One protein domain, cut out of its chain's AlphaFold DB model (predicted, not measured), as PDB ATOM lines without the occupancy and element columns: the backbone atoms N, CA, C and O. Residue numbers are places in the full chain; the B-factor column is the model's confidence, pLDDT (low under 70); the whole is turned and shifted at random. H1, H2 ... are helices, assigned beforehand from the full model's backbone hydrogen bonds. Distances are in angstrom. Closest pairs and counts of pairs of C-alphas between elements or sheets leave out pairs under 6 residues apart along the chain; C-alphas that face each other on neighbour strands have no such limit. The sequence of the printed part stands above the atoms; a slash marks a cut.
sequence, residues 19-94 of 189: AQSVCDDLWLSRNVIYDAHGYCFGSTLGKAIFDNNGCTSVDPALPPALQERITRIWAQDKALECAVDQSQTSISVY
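This is residues 19 to 94 of the 189 residues of the protein "YARHG domain-containing protein" of Amylibacter kogurei (UniProt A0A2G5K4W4). Two long helices, H1 and H3, lie side by side and run opposite ways, and the short helix H2 is set at a slant on the other side of H1, which leaves H1 in the middle. Residues 51 to 63 pass round the end of H1 to reach H3, and residues 80 to 94 lead from the end of H3 back past H1 to the side where H2 lies. The printed part has 76 residues with three named helices, H1, H2 and H3 in that order, and no named strand; its class is all helix. It is compact, with a radius of gyration of the C-alphas of 12.2 A, and rounded, spanning 33 by 29 by 18 A.

Find C-alpha 19 at (149.807, 186.546, 176.462); from there H1, residues 19 to 36, runs 26.0 A to C-alpha 36 at (144.097, 164.412, 163.973). Next look at residues 44 to 50 for H2. H3, residues 64 to 79, runs 22.6 A and ends at C-alpha 79 at (143.869, 189.749, 167.899).

H1 and H3 touch, their closest C-alphas being those of Arg 30 and Ile 70, 5.8 A apart. They run opposite ways at a shallow tilt of 20 degrees. H1 and H2 are close but not clearly touching; look at Asp 35 and Phe 50, their closest C-alphas, 6.8 A apart. They run the same way at a steep tilt of 60 degrees. H2 and H3 are apart. In H2 and H3 every O i to N i+4 pair is within hydrogen-bond range, and in H1 13 of 14 are.

The C-alphas farthest apart are those of Gly 54 and Ala 79, at 33.0 A. The printed part has no cut. The link from H1 to H2 is short, and that from H2 to H3, 13 residues, is long. The mean pLDDT of the printed part is 94.4, and residue 19 is the one under 70.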
ATOM      1  N   ALA A  19     150.081 186.626 177.896       63.22
ATOM      2  CA  ALA A  19     149.807 186.546 176.462       63.22
ATOM      3  C   ALA A  19     150.537 185.384 175.763       63.22
ATOM      4  O   ALA A  19     149.934 184.678 174.956       63.22
ATOM      5  N   GLN A  20     151.799 185.103 176.115       77.81
ATOM      6  CA  GLN A  20     152.532 183.965 175.551       77.81
ATOM      7  C   GLN A  20     151.837 182.635 175.864       77.81
ATOM      8  O   GLN A  20     151.751 181.774 174.993       77.81
ATOM      9  N   SER A  21     151.294 182.474 177.074       84.38
ATOM     10  CA  SER A  21     150.589 181.242 177.453       84.38
ATOM     11  C   SER A  21     149.274 181.046 176.688       84.38
ATOM     12  O   SER A  21     148.945 179.923 176.304       84.38
ATOM     13  N   VAL A  22     148.554 182.135 176.393       92.81
ATOM     14  CA  VAL A  22     147.325 182.103 175.583       92.81
ATOM     15  C   VAL A  22     147.653 181.797 174.122       92.81
ATOM     16  O   VAL A  22     147.013 180.939 173.516       92.81
ATOM     17  N   CYS A  23     148.689 182.427 173.567       95.31
ATOM     18  CA  CYS A  23     149.164 182.157 172.211       95.31
ATOM     19  C   CYS A  23     149.624 180.709 172.018       95.31
ATOM     20  O   CYS A  23     149.286 180.074 171.014       95.31
ATOM     21  N   ASP A  24     150.348 180.165 172.994       95.56
ATOM     22  CA  ASP A  24     150.765 178.768 173.009       95.56
ATOM     23  C   ASP A  24     149.546 177.819 173.014       95.56
ATOM     24  O   ASP A  24     149.499 176.855 172.243       95.56
ATOM     25  N   ASP A  25     148.516 178.110 173.822       95.62
ATOM     26  CA  ASP A  25     147.274 177.322 173.870       95.62
ATOM     27  C   ASP A  25     146.492 177.402 172.550       95.62
ATOM     28  O   ASP A  25     146.055 176.372 172.025       95.62
ATOM     29  N   LEU A  26     146.364 178.592 171.956       97.25
ATOM     30  CA  LEU A  26     145.733 178.777 170.644       97.25
ATOM     31  C   LEU A  26     146.487 178.010 169.553       97.25
ATOM     32  O   LEU A  26     145.862 177.321 168.737       97.25
ATOM     33  N   TRP A  27     147.823 178.055 169.569       97.31
ATOM     34  CA  TRP A  27     148.650 177.279 168.651       97.31
ATOM     35  C   TRP A  27     148.428 175.779 168.831       97.31
ATOM     36  O   TRP A  27     148.223 175.078 167.840       97.31
ATOM     37  N   LEU A  28     148.408 175.272 170.063       97.12
ATOM     38  CA  LEU A  28     148.140 173.856 170.300       97.12
ATOM     39  C   LEU A  28     146.733 173.486 169.813       97.12
ATOM     40  O   LEU A  28     146.565 172.494 169.108       97.12
ATOM     41  N   SER A  29     145.733 174.314 170.121       97.25
ATOM     42  CA  SER A  29     144.329 174.096 169.762       97.25
ATOM     43  C   SER A  29     144.127 173.924 168.256       97.25
ATOM     44  O   SER A  29     143.424 173.004 167.841       97.25
ATOM     45  N   ARG A  30     144.750 174.769 167.418       97.50
ATOM     46  CA  ARG A  30     144.662 174.607 165.953       97.50
ATOM     47  C   ARG A  30     145.417 173.371 165.469       97.50
ATOM     48  O   ARG A  30     144.913 172.650 164.616       97.50
ATOM     49  N   ASN A  31     146.606 173.109 166.010       97.19
ATOM     50  CA  ASN A  31     147.477 172.074 165.463       97.19
ATOM     51  C   ASN A  31     147.050 170.663 165.870       97.19
ATOM     52  O   ASN A  31     147.203 169.759 165.062       97.19
ATOM     53  N   VAL A  32     146.405 170.474 167.026       96.31
ATOM     54  CA  VAL A  32     145.769 169.185 167.362       96.31
ATOM     55  C   VAL A  32     144.694 168.806 166.338       96.31
ATOM     56  O   VAL A  32     144.557 167.637 165.995       96.31
ATOM     57  N   ILE A  33     143.942 169.785 165.821       96.44
ATOM     58  CA  ILE A  33     142.933 169.533 164.782       96.44
ATOM     59  C   ILE A  33     143.616 169.096 163.480       96.44
ATOM     60  O   ILE A  33     143.182 168.137 162.855       96.44
ATOM     61  N   TYR A  34     144.694 169.763 163.073       96.94
ATOM     62  CA  TYR A  34     145.446 169.371 161.877       96.94
ATOM     63  C   TYR A  34     146.097 167.988 162.012       96.94
ATOM     64  O   TYR A  34     145.997 167.176 161.092       96.94
ATOM     65  N   ASP A  35     146.713 167.710 163.159       96.12
ATOM     66  CA  ASP A  35     147.335 166.426 163.480       96.12
ATOM     67  C   ASP A  35     146.336 165.267 163.368       96.12
ATOM     68  O   ASP A  35     146.541 164.327 162.600       96.12
ATOM     69  N   ALA A  36     145.172 165.405 164.016       94.50
ATOM     70  CA  ALA A  36     144.097 164.412 163.973       94.50
ATOM     71  C   ALA A  36     143.554 164.145 162.554       94.50
ATOM     72  O   ALA A  36     142.885 163.135 162.325       94.50
ATOM     73  N   HIS A  37     143.840 165.035 161.600       95.50
ATOM     74  CA  HIS A  37     143.445 164.927 160.199       95.50
ATOM     75  C   HIS A  37     144.623 164.629 159.257       95.50
ATOM     76  O   HIS A  37     144.480 164.720 158.040       95.50
ATOM     77  N   GLY A  38     145.772 164.209 159.795       96.25
ATOM     78  CA  GLY A  38     146.891 163.681 159.018       96.25
ATOM     79  C   GLY A  38     147.837 164.740 158.457       96.25
ATOM     80  O   GLY A  38     148.516 164.465 157.463       96.25
ATOM     81  N   TYR A  39     147.894 165.928 159.066       97.81
ATOM     82  CA  TYR A  39     148.846 166.974 158.690       97.81
ATOM     83  C   TYR A  39     150.294 166.581 159.021       97.81
ATOM     84  O   TYR A  39     150.606 166.211 160.149       97.81
ATOM     85  N   CYS A  40     151.207 166.705 158.059       97.94
ATOM     86  CA  CYS A  40     152.637 166.483 158.255       97.94
ATOM     87  C   CYS A  40     153.343 167.787 158.647       97.94
ATOM     88  O   CYS A  40     153.610 168.645 157.802       97.94
ATOM     89  N   PHE A  41     153.706 167.930 159.923       97.88
ATOM     90  CA  PHE A  41     154.362 169.134 160.425       97.88
ATOM     91  C   PHE A  41     155.780 169.296 159.880       97.88
ATOM     92  O   PHE A  41     156.612 168.391 159.958       97.88
ATOM     93  N   GLY A  42     156.080 170.485 159.349       97.19
ATOM     94  CA  GLY A  42     157.417 170.848 158.874       97.19
ATOM     95  C   GLY A  42     158.329 171.426 159.961       97.19
ATOM     96  O   GLY A  42     159.541 171.194 159.919       97.19
ATOM     97  N   SER A  43     157.755 172.145 160.932       97.06
ATOM     98  CA  SER A  43     158.489 172.858 161.985       97.06
ATOM     99  C   SER A  43     159.070 171.928 163.052       97.06
ATOM    100  O   SER A  43     158.579 170.814 163.251       97.06
ATOM    101  N   THR A  44     160.116 172.390 163.750       97.56
ATOM    102  CA  THR A  44     160.713 171.665 164.884       97.56
ATOM    103  C   THR A  44     159.676 171.433 165.975       97.56
ATOM    104  O   THR A  44     159.531 170.306 166.442       97.56
ATOM    105  N   LEU A  45     158.893 172.467 166.301       97.06
ATOM    106  CA  LEU A  45     157.871 172.381 167.337       97.06
ATOM    107  C   LEU A  45     156.769 171.390 166.969       97.06
ATOM    108  O   LEU A  45     156.464 170.500 167.755       97.06
ATOM    109  N   GLY A  46     156.211 171.486 165.758       96.81
ATOM    110  CA  GLY A  46     155.163 170.565 165.314       96.81
ATOM    111  C   GLY A  46     155.623 169.107 165.342       96.81
ATOM    112  O   GLY A  46     154.943 168.264 165.915       96.81
ATOM    113  N   LYS A  47     156.828 168.823 164.834       96.94
ATOM    114  CA  LYS A  47     157.416 167.475 164.885       96.94
ATOM    115  C   LYS A  47     157.670 166.991 166.309       96.94
ATOM    116  O   LYS A  47     157.510 165.811 166.577       96.94
ATOM    117  N   ALA A  48     158.090 167.867 167.217       95.75
ATOM    118  CA  ALA A  48     158.365 167.469 168.595       95.75
ATOM    119  C   ALA A  48     157.083 167.175 169.389       95.75
ATOM    120  O   ALA A  48     157.076 166.273 170.221       95.75
ATOM    121  N   ILE A  49     156.003 167.918 169.126       95.31
ATOM    122  CA  ILE A  49     154.726 167.768 169.833       95.31
ATOM    123  C   ILE A  49     153.867 166.637 169.252       95.31
ATOM    124  O   ILE A  49     153.214 165.933 170.020       95.31
ATOM    125  N   PHE A  50     153.869 166.466 167.927       95.12
ATOM    126  CA  PHE A  50     152.953 165.569 167.210       95.12
ATOM    127  C   PHE A  50     153.633 164.394 166.507       95.12
ATOM    128  O   PHE A  50     152.940 163.611 165.884       95.12
ATOM    129  N   ASP A  51     154.967 164.290 166.565       89.19
ATOM    130  CA  ASP A  51     155.822 163.202 166.049       89.19
ATOM    131  C   ASP A  51     155.710 162.819 164.550       89.19
ATOM    132  O   ASP A  51     156.600 162.142 164.031       89.19
ATOM    133  N   ASN A  52     154.708 163.332 163.823       93.38
ATOM    134  CA  ASN A  52     154.356 163.026 162.431       93.38
ATOM    135  C   ASN A  52     154.055 161.540 162.148       93.38
ATOM    136  O   ASN A  52     153.978 161.144 160.978       93.38
ATOM    137  N   ASN A  53     153.866 160.697 163.162       91.81
ATOM    138  CA  ASN A  53     153.546 159.295 162.939       91.81
ATOM    139  C   ASN A  53     152.139 159.167 162.344       91.81
ATOM    140  O   ASN A  53     151.142 159.542 162.948       91.81
ATOM    141  N   GLY A  54     152.050 158.595 161.142       86.25
ATOM    142  CA  GLY A  54     150.769 158.393 160.460       86.25
ATOM    143  C   GLY A  54     150.208 159.634 159.757       86.25
ATOM    144  O   GLY A  54     149.081 159.578 159.265       86.25
ATOM    145  N   CYS A  55     150.976 160.724 159.646       96.12
ATOM    146  CA  CYS A  55     150.594 161.849 158.795       96.12
ATOM    147  C   CYS A  55     150.599 161.443 157.305       96.12
ATOM    148  O   CYS A  55     151.322 160.531 156.893       96.12
ATOM    149  N   THR A  56     149.788 162.111 156.482       96.06
ATOM    150  CA  THR A  56     149.606 161.756 155.059       96.06
ATOM    151  C   THR A  56     149.679 162.940 154.096       96.06
ATOM    152  O   THR A  56     149.964 162.735 152.918       96.06
ATOM    153  N   SER A  57     149.444 164.171 154.559       95.81
ATOM    154  CA  SER A  57     149.389 165.362 153.705       95.81
ATOM    155  C   SER A  57     149.927 166.592 154.432       95.81
ATOM    156  O   SER A  57     149.842 166.680 155.648       95.81
ATOM    157  N   VAL A  58     150.442 167.581 153.700       95.94
ATOM    158  CA  VAL A  58     150.715 168.936 154.233       95.94
ATOM    159  C   VAL A  58     149.516 169.878 154.071       95.94
ATOM    160  O   VAL A  58     149.594 171.045 154.430       95.94
ATOM    161  N   ASP A  59     148.421 169.383 153.499       95.06
ATOM    162  CA  ASP A  59     147.157 170.098 153.326       95.06
ATOM    163  C   ASP A  59     146.000 169.079 153.367       95.06
ATOM    164  O   ASP A  59     145.530 168.604 152.328       95.06
ATOM    165  N   PRO A  60     145.633 168.571 154.557       94.88
ATOM    166  CA  PRO A  60     144.543 167.621 154.694       94.88
ATOM    167  C   PRO A  60     143.190 168.321 154.548       94.88
ATOM    168  O   PRO A  60     142.967 169.419 155.060       94.88
ATOM    169  N   ALA A  61     142.242 167.643 153.905       94.94
ATOM    170  CA  ALA A  61     140.874 168.128 153.828       94.94
ATOM    171  C   ALA A  61     140.221 168.111 155.221       94.94
ATOM    172  O   ALA A  61     140.144 167.071 155.879       94.94
ATOM    173  N   LEU A  62     139.706 169.265 155.645       95.75
ATOM    174  CA  LEU A  62     138.986 169.417 156.905       95.75
ATOM    175  C   LEU A  62     137.478 169.580 156.662       95.75
ATOM    176  O   LEU A  62     137.085 170.347 155.781       95.75
ATOM    177  N   PRO A  63     136.619 168.921 157.460       96.19
ATOM    178  CA  PRO A  63     135.189 169.202 157.494       96.19
ATOM    179  C   PRO A  63     134.891 170.694 157.745       96.19
ATOM    180  O   PRO A  63     135.602 171.322 158.536       96.19
ATOM    181  N   PRO A  64     133.801 171.253 157.181       97.06
ATOM    182  CA  PRO A  64     133.465 172.673 157.335       97.06
ATOM    183  C   PRO A  64     133.409 173.165 158.790       97.06
ATOM    184  O   PRO A  64     133.925 174.234 159.098       97.06
ATOM    185  N   ALA A  65     132.869 172.361 159.713       94.44
ATOM    186  CA  ALA A  65     132.798 172.720 161.133       94.44
ATOM    187  C   ALA A  65     134.188 172.903 161.780       94.44
ATOM    188  O   ALA A  65     134.380 173.775 162.627       94.44
ATOM    189  N   LEU A  66     135.183 172.112 161.364       96.44
ATOM    190  CA  LEU A  66     136.556 172.252 161.852       96.44
ATOM    191  C   LEU A  66     137.263 173.451 161.214       96.44
ATOM    192  O   LEU A  66     138.021 174.136 161.897       96.44
ATOM    193  N   GLN A  67     136.966 173.759 159.949       97.38
ATOM    194  CA  GLN A  67     137.458 174.975 159.294       97.38
ATOM    195  C   GLN A  67     136.925 176.241 159.976       97.38
ATOM    196  O   GLN A  67     137.692 177.166 160.253       97.38
ATOM    197  N   GLU A  68     135.633 176.275 160.307       96.88
ATOM    198  CA  GLU A  68     135.029 177.373 161.066       96.88
ATOM    199  C   GLU A  68     135.707 177.527 162.433       96.88
ATOM    200  O   GLU A  68     136.079 178.628 162.846       96.88
ATOM    201  N   ARG A  69     135.954 176.408 163.118       97.00
ATOM    202  CA  ARG A  69     136.628 176.420 164.412       97.00
ATOM    203  C   ARG A  69     138.061 176.945 164.333       97.00
ATOM    204  O   ARG A  69     138.436 177.802 165.130       97.00
ATOM    205  N   ILE A  70     138.844 176.479 163.364       97.94
ATOM    206  CA  ILE A  70     140.200 176.983 163.105       97.94
ATOM    207  C   ILE A  70     140.166 178.476 162.771       97.94
ATOM    208  O   ILE A  70     141.011 179.222 163.258       97.94
ATOM    209  N   THR A  71     139.164 178.933 162.018       98.12
ATOM    210  CA  THR A  71     138.973 180.358 161.710       98.12
ATOM    211  C   THR A  71     138.768 181.182 162.983       98.12
ATOM    212  O   THR A  71     139.390 182.231 163.143       98.12
ATOM    213  N   ARG A  72     137.958 180.694 163.933       97.75
ATOM    214  CA  ARG A  72     137.761 181.353 165.236       97.75
ATOM    215  C   ARG A  72     139.037 181.376 166.084       97.75
ATOM    216  O   ARG A  72     139.320 182.396 166.705       97.75
ATOM    217  N   ILE A  73     139.818 180.292 166.087       97.88
ATOM    218  CA  ILE A  73     141.120 180.244 166.778       97.88
ATOM    219  C   ILE A  73     142.088 181.262 166.162       97.88
ATOM    220  O   ILE A  73     142.703 182.033 166.888       97.88
ATOM    221  N   TRP A  74     142.182 181.317 164.830       97.31
ATOM    222  CA  TRP A  74     143.018 182.294 164.128       97.31
ATOM    223  C   TRP A  74     142.597 183.738 164.379       97.31
ATOM    224  O   TRP A  74     143.454 184.615 164.442       97.31
ATOM    225  N   ALA A  75     141.298 184.002 164.530       96.75
ATOM    226  CA  ALA A  75     140.820 185.334 164.876       96.75
ATOM    227  C   ALA A  75     141.353 185.789 166.248       96.75
ATOM    228  O   ALA A  75     141.803 186.926 166.362       96.75
ATOM    229  N   GLN A  76     141.360 184.900 167.249       95.69
ATOM    230  CA  GLN A  76     141.954 185.170 168.566       95.69
ATOM    231  C   GLN A  76     143.478 185.314 168.487       95.69
ATOM    232  O   GLN A  76     144.027 186.294 168.977       95.69
ATOM    233  N   ASP A  77     144.152 184.396 167.792       95.00
ATOM    234  CA  ASP A  77     145.611 184.414 167.602       95.00
ATOM    235  C   ASP A  77     146.076 185.729 166.952       95.00
ATOM    236  O   ASP A  77     147.030 186.357 167.406       95.00
ATOM    237  N   LYS A  78     145.330 186.214 165.950       95.06
ATOM    238  CA  LYS A  78     145.586 187.500 165.299       95.06
ATOM    239  C   LYS A  78     145.303 188.694 166.211       95.06
ATOM    240  O   LYS A  78     146.053 189.663 166.159       95.06
ATOM    241  N   ALA A  79     144.223 188.658 166.991       93.12
ATOM    242  CA  ALA A  79     143.869 189.749 167.899       93.12
ATOM    243  C   ALA A  79     144.926 189.960 168.995       93.12
ATOM    244  O   ALA A  79     145.150 191.094 169.406       93.12
ATOM    245  N   LEU A  80     145.590 188.881 169.413       92.00
ATOM    246  CA  LEU A  80     146.659 188.883 170.413       92.00
ATOM    247  C   LEU A  80     148.067 189.025 169.809       92.00
ATOM    248  O   LEU A  80     149.052 188.944 170.538       92.00
ATOM    249  N   GLU A  81     148.173 189.207 168.488       93.81
ATOM    250  CA  GLU A  81     149.447 189.308 167.761       93.81
ATOM    251  C   GLU A  81     150.407 188.142 168.065       93.81
ATOM    252  O   GLU A  81     151.620 188.308 168.207       93.81
ATOM    253  N   CYS A  82     149.851 186.934 168.172       94.50
ATOM    254  CA  CYS A  82     150.601 185.762 168.585       94.50
ATOM    255  C   CYS A  82     151.754 185.426 167.631       94.50
ATOM    256  O   CYS A  82     151.595 185.328 166.414       94.50
ATOM    257  N   ALA A  83     152.921 185.155 168.217       92.69
ATOM    258  CA  ALA A  83     154.134 184.774 167.502       92.69
ATOM    259  C   ALA A  83     154.829 183.599 168.208       92.69
ATOM    260  O   ALA A  83     155.892 183.747 168.808       92.69
ATOM    261  N   VAL A  84     154.211 182.415 168.159       93.81
ATOM    262  CA  VAL A  84     154.775 181.201 168.770       93.81
ATOM    263  C   VAL A  84     156.068 180.794 168.055       93.81
ATOM    264  O   VAL A  84     156.083 180.603 166.835       93.81
ATOM    265  N   ASP A  85     157.149 180.633 168.820       93.62
ATOM    266  CA  ASP A  85     158.452 180.203 168.315       93.62
ATOM    267  C   ASP A  85     158.425 178.723 167.910       93.62
ATOM    268  O   ASP A  85     158.524 177.804 168.724       93.62
ATOM    269  N   GLN A  86     158.322 178.484 166.605       94.31
ATOM    270  CA  GLN A  86     158.231 177.136 166.046       94.31
ATOM    271  C   GLN A  86     159.582 176.408 165.931       94.31
ATOM    272  O   GLN A  86     159.622 175.274 165.438       94.31
ATOM    273  N   SER A  87     160.687 177.039 166.346       96.38
ATOM    274  CA  SER A  87     162.017 176.419 166.359       96.38
ATOM    275  C   SER A  87     162.282 175.577 167.615       96.38
ATOM    276  O   SER A  87     163.210 174.766 167.617       96.38
ATOM    277  N   GLN A  88     161.449 175.719 168.650       94.56
ATOM    278  CA  GLN A  88     161.548 174.982 169.913       94.56
ATOM    279  C   GLN A  88     161.042 173.542 169.780       94.56
ATOM    280  O   GLN A  88     160.425 173.171 168.787       94.56
ATOM    281  N   THR A  89     161.291 172.718 170.798       95.25
ATOM    282  CA  THR A  89     160.814 171.323 170.881       95.25
ATOM    283  C   THR A  89     159.732 171.117 171.945       95.25
ATOM    284  O   THR A  89     159.250 170.004 172.134       95.25
ATOM    285  N   SER A  90     159.345 172.176 172.653       92.56
ATOM    286  CA  SER A  90     158.332 172.148 173.706       92.56
ATOM    287  C   SER A  90     157.482 173.407 173.641       92.56
ATOM    288  O   SER A  90     157.968 174.448 173.210       92.56
ATOM    289  N   ILE A  91     156.242 173.314 174.115       91.81
ATOM    290  CA  ILE A  91     155.316 174.441 174.232       91.81
ATOM    291  C   ILE A  91     154.792 174.518 175.667       91.81
ATOM    292  O   ILE A  91     154.623 173.485 176.318       91.81
ATOM    293  N   SER A  92     154.543 175.723 176.177       88.81
ATOM    294  CA  SER A  92     154.126 175.917 177.565       88.81
ATOM    295  C   SER A  92     152.604 175.982 177.665       88.81
ATOM    296  O   SER A  92     152.021 177.019 177.971       88.81
ATOM    297  N   VAL A  93     151.934 174.857 177.391       89.00
ATOM    298  CA  VAL A  93     150.475 174.755 177.540       89.00
ATOM    299  C   VAL A  93     150.125 174.020 178.820       89.00
ATOM    300  O   VAL A  93     150.529 172.873 179.046       89.00
ATOM    301  N   TYR A  94     149.311 174.669 179.650       82.25
ATOM    302  CA  TYR A  94     148.818 174.060 180.872       82.25
ATOM    303  C   TYR A  94     148.045 172.777 180.548       82.25
ATOM    304  O   TYR A  94     147.132 172.763 179.721       82.25
TER     305      TYR A  94